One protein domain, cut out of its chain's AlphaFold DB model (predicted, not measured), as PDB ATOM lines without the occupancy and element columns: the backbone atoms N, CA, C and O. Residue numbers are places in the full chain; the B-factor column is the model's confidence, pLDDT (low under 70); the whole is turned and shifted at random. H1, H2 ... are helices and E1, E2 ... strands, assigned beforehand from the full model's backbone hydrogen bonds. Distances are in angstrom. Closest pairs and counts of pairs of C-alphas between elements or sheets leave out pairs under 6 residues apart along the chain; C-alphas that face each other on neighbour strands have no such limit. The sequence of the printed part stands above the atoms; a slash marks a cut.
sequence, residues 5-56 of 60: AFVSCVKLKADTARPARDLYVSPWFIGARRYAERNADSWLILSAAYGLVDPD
ATOM      1  N   ALA A   5     180.553 162.974 182.015       95.00
ATOM      2  CA  ALA A   5     179.555 162.527 182.979       95.00
ATOM      3  C   ALA A   5     179.364 161.008 182.922       95.00
ATOM      4  O   ALA A   5     179.391 160.395 181.857       95.00
ATOM      5  N   PHE A   6     179.102 160.403 184.077       95.06
ATOM      6  CA  PHE A   6     178.744 158.992 184.173       95.06
ATOM      7  C   PHE A   6     177.325 158.859 184.708       95.06
ATOM      8  O   PHE A   6     176.989 159.428 185.746       95.06
ATOM      9  N   VAL A   7     176.496 158.104 183.993       94.56
ATOM     10  CA  VAL A   7     175.105 157.842 184.367       94.56
ATOM     11  C   VAL A   7     174.965 156.371 184.730       94.56
ATOM     12  O   VAL A   7     175.263 155.495 183.923       94.56
ATOM     13  N   SER A   8     174.503 156.078 185.942       93.25
ATOM     14  CA  SER A   8     174.252 154.695 186.357       93.25
ATOM     15  C   SER A   8     173.121 154.066 185.543       93.25
ATOM     16  O   SER A   8     172.117 154.709 185.242       93.25
ATOM     17  N   CYS A   9     173.262 152.790 185.191       90.50
ATOM     18  CA  CYS A   9     172.174 152.032 184.587       90.50
ATOM     19  C   CYS A   9     171.016 151.813 185.572       90.50
ATOM     20  O   CYS A   9     171.148 151.979 186.786       90.50
ATOM     21  N   VAL A  10     169.871 151.393 185.035       91.75
ATOM     22  CA  VAL A  10     168.678 151.061 185.819       91.75
ATOM     23  C   VAL A  10     168.137 149.688 185.431       91.75
ATOM     24  O   VAL A  10     168.410 149.165 184.349       91.75
ATOM     25  N   LYS A  11     167.336 149.101 186.323       86.75
ATOM     26  CA  LYS A  11     166.685 147.806 186.083       86.75
ATOM     27  C   LYS A  11     165.589 147.882 185.015       86.75
ATOM     28  O   LYS A  11     165.365 146.890 184.335       86.75
ATOM     29  N   LEU A  12     164.913 149.026 184.883       87.44
ATOM     30  CA  LEU A  12     163.840 149.210 183.906       87.44
ATOM     31  C   LEU A  12     164.423 149.505 182.522       87.44
ATOM     32  O   LEU A  12     165.020 150.564 182.305       87.44
ATOM     33  N   LYS A  13     164.234 148.563 181.602       88.56
ATOM     34  CA  LYS A  13     164.767 148.583 180.241       88.56
ATOM     35  C   LYS A  13     163.642 148.308 179.244       88.56
ATOM     36  O   LYS A  13     162.633 147.726 179.630       88.56
ATOM     37  N   ALA A  14     163.812 148.722 177.997       86.12
ATOM     38  CA  ALA A  14     162.952 148.296 176.903       86.12
ATOM     39  C   ALA A  14     163.232 146.831 176.518       86.12
ATOM     40  O   ALA A  14     164.352 146.358 176.673       86.12
ATOM     41  N   ASP A  15     162.236 146.152 175.950       86.38
ATOM     42  CA  ASP A  15     162.319 144.723 175.590       86.38
ATOM     43  C   ASP A  15     163.009 144.454 174.239       86.38
ATOM     44  O   ASP A  15     163.020 143.332 173.738       86.38
ATOM     45  N   THR A  16     163.547 145.490 173.597       88.75
ATOM     46  CA  THR A  16     164.134 145.407 172.252       88.75
ATOM     47  C   THR A  16     165.523 146.019 172.238       88.75
ATOM     48  O   THR A  16     165.817 146.905 173.036       88.75
ATOM     49  N   ALA A  17     166.371 145.566 171.311       89.12
ATOM     50  CA  ALA A  17     167.696 146.138 171.104       89.12
ATOM     51  C   ALA A  17     167.581 147.609 170.689       89.12
ATOM     52  O   ALA A  17     166.942 147.929 169.682       89.12
ATOM     53  N   ARG A  18     168.189 148.514 171.457       92.56
ATOM     54  CA  ARG A  18     168.181 149.959 171.166       92.56
ATOM     55  C   ARG A  18     169.484 150.602 171.633       92.56
ATOM     56  O   ARG A  18     170.213 149.988 172.415       92.56
ATOM     57  N   PRO A  19     169.788 151.834 171.185       93.69
ATOM     58  CA  PRO A  19     170.859 152.628 171.777       93.69
ATOM     59  C   PRO A  19     170.731 152.649 173.301       93.69
ATOM     60  O   PRO A  19     169.627 152.804 173.825       93.69
ATOM     61  N   ALA A  20     171.839 152.507 174.024       92.44
ATOM     62  CA  ALA A  20     171.842 152.424 175.483       92.44
ATOM     63  C   ALA A  20     171.122 153.614 176.144       92.44
ATOM     64  O   ALA A  20     170.436 153.447 177.153       92.44
ATOM     65  N   ARG A  21     171.200 154.804 175.535       92.56
ATOM     66  CA  ARG A  21     170.476 156.008 175.978       92.56
ATOM     67  C   ARG A  21     168.946 155.897 175.917       92.56
ATOM     68  O   ARG A  21     168.270 156.655 176.609       92.56
ATOM     69  N   ASP A  22     168.428 155.014 175.067       91.69
ATOM     70  CA  ASP A  22     167.000 154.792 174.801       91.69
ATOM     71  C   ASP A  22     166.532 153.418 175.323       91.69
ATOM     72  O   ASP A  22     165.329 153.156 175.395       91.69
ATOM     73  N   LEU A  23     167.470 152.542 175.706       92.25
ATOM     74  CA  LEU A  23     167.180 151.266 176.353       92.25
ATOM     75  C   LEU A  23     166.625 151.489 177.766       92.25
ATOM     76  O   LEU A  23     165.654 150.848 178.153       92.25
ATOM     77  N   TYR A  24     167.230 152.387 178.543       90.50
ATOM     78  CA  TYR A  24     166.842 152.647 179.928       90.50
ATOM     79  C   TYR A  24     165.723 153.694 180.009       90.50
ATOM     80  O   TYR A  24     165.941 154.877 179.763       90.50
ATOM     81  N   VAL A  25     164.518 153.270 180.402       90.25
ATOM     82  CA  VAL A  25     163.300 154.112 180.330       90.25
ATOM     83  C   VAL A  25     162.792 154.609 181.689       90.25
ATOM     84  O   VAL A  25     161.724 155.209 181.780       90.25
ATOM     85  N   SER A  26     163.543 154.383 182.770       92.25
ATOM     86  CA  SER A  26     163.183 154.903 184.097       92.25
ATOM     87  C   SER A  26     163.166 156.438 184.115       92.25
ATOM     88  O   SER A  26     164.106 157.049 183.598       92.25
ATOM     89  N   PRO A  27     162.193 157.084 184.794       92.25
ATOM     90  CA  PRO A  27     162.173 158.538 184.973       92.25
ATOM     91  C   PRO A  27     163.484 159.099 185.537       92.25
ATOM     92  O   PRO A  27     163.945 160.157 185.108       92.25
ATOM     93  N   TRP A  28     164.122 158.360 186.453       92.19
ATOM     94  CA  TRP A  28     165.418 158.742 187.014       92.19
ATOM     95  C   TRP A  28     166.512 158.775 185.944       92.19
ATOM     96  O   TRP A  28     167.247 159.755 185.848       92.19
ATOM     97  N   PHE A  29     166.581 157.742 185.097       93.94
ATOM     98  CA  PHE A  29     167.587 157.660 184.037       93.94
ATOM     99  C   PHE A  29     167.386 158.766 183.004       93.94
ATOM    100  O   PHE A  29     168.345 159.424 182.618       93.94
ATOM    101  N   ILE A  30     166.138 159.032 182.610       93.31
ATOM    102  CA  ILE A  30     165.809 160.118 181.679       93.31
ATOM    103  C   ILE A  30     166.252 161.471 182.256       93.31
ATOM    104  O   ILE A  30     166.832 162.288 181.539       93.31
ATOM    105  N   GLY A  31     166.023 161.709 183.552       94.56
ATOM    106  CA  GLY A  31     166.493 162.910 184.246       94.56
ATOM    107  C   GLY A  31     168.021 163.017 184.289       94.56
ATOM    108  O   GLY A  31     168.571 164.065 183.947       94.56
ATOM    109  N   ALA A  32     168.703 161.928 184.649       94.38
ATOM    110  CA  ALA A  32     170.161 161.866 184.732       94.38
ATOM    111  C   ALA A  32     170.832 162.036 183.358       94.38
ATOM    112  O   ALA A  32     171.745 162.850 183.227       94.38
ATOM    113  N   ARG A  33     170.325 161.358 182.319       94.69
ATOM    114  CA  ARG A  33     170.728 161.538 180.915       94.69
ATOM    115  C   ARG A  33     170.622 163.003 180.502       94.69
ATOM    116  O   ARG A  33     171.598 163.590 180.056       94.69
ATOM    117  N   ARG A  34     169.454 163.613 180.717       95.19
ATOM    118  CA  ARG A  34     169.209 165.028 180.401       95.19
ATOM    119  C   ARG A  34     170.168 165.967 181.130       95.19
ATOM    120  O   ARG A  34     170.527 167.012 180.599       95.19
ATOM    121  N   TYR A  35     170.533 165.641 182.367       95.12
ATOM    122  CA  TYR A  35     171.517 166.414 183.114       95.12
ATOM    123  C   TYR A  35     172.920 166.253 182.515       95.12
ATOM    124  O   TYR A  35     173.589 167.259 182.293       95.12
ATOM    125  N   ALA A  36     173.333 165.026 182.200       95.06
ATOM    126  CA  ALA A  36     174.625 164.731 181.590       95.06
ATOM    127  C   ALA A  36     174.789 165.422 180.225       95.06
ATOM    128  O   ALA A  36     175.761 166.144 180.032       95.06
ATOM    129  N   GLU A  37     173.791 165.307 179.341       93.94
ATOM    130  CA  GLU A  37     173.776 165.942 178.011       93.94
ATOM    131  C   GLU A  37     173.886 167.477 178.069       93.94
ATOM    132  O   GLU A  37     174.387 168.092 177.135       93.94
ATOM    133  N   ARG A  38     173.420 168.114 179.154       95.31
ATOM    134  CA  ARG A  38     173.478 169.579 179.309       95.31
ATOM    135  C   ARG A  38     174.732 170.095 180.009       95.31
ATOM    136  O   ARG A  38     175.036 171.275 179.877       95.31
ATOM    137  N   ASN A  39     175.397 169.269 180.817       94.38
ATOM    138  CA  ASN A  39     176.451 169.725 181.734       94.38
ATOM    139  C   ASN A  39     177.838 169.141 181.424       94.38
ATOM    140  O   ASN A  39     178.819 169.569 182.042       94.38
ATOM    141  N   ALA A  40     177.929 168.177 180.506       93.81
ATOM    142  CA  ALA A  40     179.167 167.515 180.118       93.81
ATOM    143  C   ALA A  40     179.343 167.499 178.594       93.81
ATOM    144  O   ALA A  40     178.368 167.448 177.849       93.81
ATOM    145  N   ASP A  41     180.599 167.509 178.143       93.88
ATOM    146  CA  ASP A  41     180.959 167.410 176.722       93.88
ATOM    147  C   ASP A  41     180.757 165.982 176.192       93.88
ATOM    148  O   ASP A  41     180.589 165.750 174.997       93.88
ATOM    149  N   SER A  42     180.814 164.992 177.084       93.94
ATOM    150  CA  SER A  42     180.560 163.585 176.776       93.94
ATOM    151  C   SER A  42     179.973 162.879 177.990       93.94
ATOM    152  O   SER A  42     180.194 163.284 179.134       93.94
ATOM    153  N   TRP A  43     179.234 161.799 177.761       95.38
ATOM    154  CA  TRP A  43     178.689 161.002 178.848       95.38
ATOM    155  C   TRP A  43     178.642 159.524 178.501       95.38
ATOM    156  O   TRP A  43     178.520 159.150 177.340       95.38
ATOM    157  N   LEU A  44     178.765 158.693 179.530       95.75
ATOM    158  CA  LEU A  44     178.820 157.240 179.415       95.75
ATOM    159  C   LEU A  44     177.878 156.608 180.435       95.75
ATOM    160  O   LEU A  44     177.585 157.184 181.487       95.75
ATOM    161  N   ILE A  45     177.415 155.402 180.131       95.38
ATOM    162  CA  ILE A  45     176.493 154.657 180.980       95.38
ATOM    163  C   ILE A  45     177.258 153.570 181.732       95.38
ATOM    164  O   ILE A  45     177.913 152.720 181.131       95.38
ATOM    165  N   LEU A  46     177.143 153.577 183.057       94.56
ATOM    166  CA  LEU A  46     177.676 152.541 183.938       94.56
ATOM    167  C   LEU A  46     176.660 151.403 184.059       94.56
ATOM    168  O   LEU A  46     175.726 151.455 184.862       94.56
ATOM    169  N   SER A  47     176.839 150.375 183.239       89.19
ATOM    170  CA  SER A  47     176.033 149.162 183.221       89.19
ATOM    171  C   SER A  47     176.689 148.032 184.006       89.19
ATOM    172  O   SER A  47     177.818 147.647 183.725       89.19
ATOM    173  N   ALA A  48     175.958 147.415 184.934       89.06
ATOM    174  CA  ALA A  48     176.464 146.240 185.649       89.06
ATOM    175  C   ALA A  48     176.712 145.034 184.718       89.06
ATOM    176  O   ALA A  48     177.579 144.215 184.993       89.06
ATOM    177  N   ALA A  49     175.962 144.930 183.615       88.00
ATOM    178  CA  ALA A  49     176.085 143.828 182.659       88.00
ATOM    179  C   ALA A  49     177.141 144.091 181.574       88.00
ATOM    180  O   ALA A  49     177.784 143.162 181.099       88.00
ATOM    181  N   TYR A  50     177.306 145.356 181.173       87.44
ATOM    182  CA  TYR A  50     178.128 145.741 180.019       87.44
ATOM    183  C   TYR A  50     179.351 146.598 180.386       87.44
ATOM    184  O   TYR A  50     180.118 146.975 179.505       87.44
ATOM    185  N   GLY A  51     179.540 146.918 181.668       92.44
ATOM    186  CA  GLY A  51     180.589 147.818 182.139       92.44
ATOM    187  C   GLY A  51     180.307 149.265 181.742       92.44
ATOM    188  O   GLY A  51     179.291 149.839 182.126       92.44
ATOM    189  N   LEU A  52     181.214 149.868 180.976       93.62
ATOM    190  CA  LEU A  52     181.082 151.238 180.488       93.62
ATOM    191  C   LEU A  52     180.518 151.227 179.064       93.62
ATOM    192  O   LEU A  52     181.098 150.618 178.165       93.62
ATOM    193  N   VAL A  53     179.381 151.883 178.862       94.38
ATOM    194  CA  VAL A  53     178.628 151.828 177.608       94.38
ATOM    195  C   VAL A  53     178.483 153.218 177.015       94.38
ATOM    196  O   VAL A  53     178.080 154.156 177.699       94.38
ATOM    197  N   ASP A  54     178.790 153.328 175.729       94.25
ATOM    198  CA  ASP A  54     178.521 154.531 174.953       94.25
ATOM    199  C   ASP A  54     177.002 154.702 174.733       94.25
ATOM    200  O   ASP A  54     176.322 153.714 174.437       94.25
ATOM    201  N   PRO A  55     176.438 155.912 174.890       93.94
ATOM    202  CA  PRO A  55     175.003 156.147 174.742       93.94
ATOM    203  C   PRO A  55     174.429 155.749 173.374       93.94
ATOM    204  O   PRO A  55     173.250 155.385 173.311       93.94
ATOM    205  N   ASP A  56     175.234 155.779 172.308       94.31
ATOM    206  CA  ASP A  56     174.850 155.371 170.952       94.31
ATOM    207  C   ASP A  56     175.033 153.870 170.695       94.31
ATOM    208  O   ASP A  56     174.507 153.330 169.716       94.31
TER     209      ASP A  56
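Overview. This is residues 5 to 56 of the 60 residues of an uncharacterized protein of Bradyrhizobium canariense (UniProt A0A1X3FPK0). A small sheet of three short strands has one longer helix, H2, packed over one face at the E1 side and running along the strands. A one-turn helix, H1, only grazes the sheet, and a long loop, residues 9 to 19, leads from E1 to it. The printed part has 52 residues, with E1, H1, H2, E2 and E3 along the chain; the sheet, in the order E1 E2 E3, is mixed, and the class is mixed, helices and strands. It is compact, with a radius of gyration of the C-alphas of 10.0 A, and rounded, spanning 29 by 21 by 16 A.

Arrangement. E1, residues 5 to 8, an edge strand, is parallel to E2, residues 42 to 47, at 22 degrees, with N 7 and O 44 within hydrogen-bond range at 2.9 A. H1, residues 20 to 23, grazes the sheet with residues 20 to 21. H2, residues 27 to 39, is on the sheet over E1, at a height over the sheet of 8.6 A and at 3 degrees to E1 on the local plane; their closest C-alphas, Ala 5 and Ala 36, are 5.6 A apart. These form two layers, a helix on one face of a sheet. E1, H1, H2 and E2 make a strand-helix-strand unit, two parallel neighbour strands with helices between, with a right-handed crossover. H1 and H2 are close but not clearly touching, with C-alphas 21 and 33 at 7.4 A. E2 and E3, residues 51 to 53, are an antiparallel hairpin, with N 47 and O 51 at 2.7 A. In H2 every O i to N i+4 pair is within hydrogen-bond range; H1 is too short for one.

Along the chain. E1 begins at C-alpha 5 (179.555, 162.527, 182.979). H2 measures 18.4 A, E2 16.4 A and E1 10.0 A; H1 and E3 are shorter, at 4.9 A and 6.4 A. E3 ends at C-alpha 53 (178.628, 151.828, 177.608).

Size, cuts and confidence. The C-alphas farthest apart, Asp 15 and Asp 41, are 29.4 A apart. The printed part has no cut; the link E1 to H1 is long and the other three are tight. No printed residue is under 70 in pLDDT.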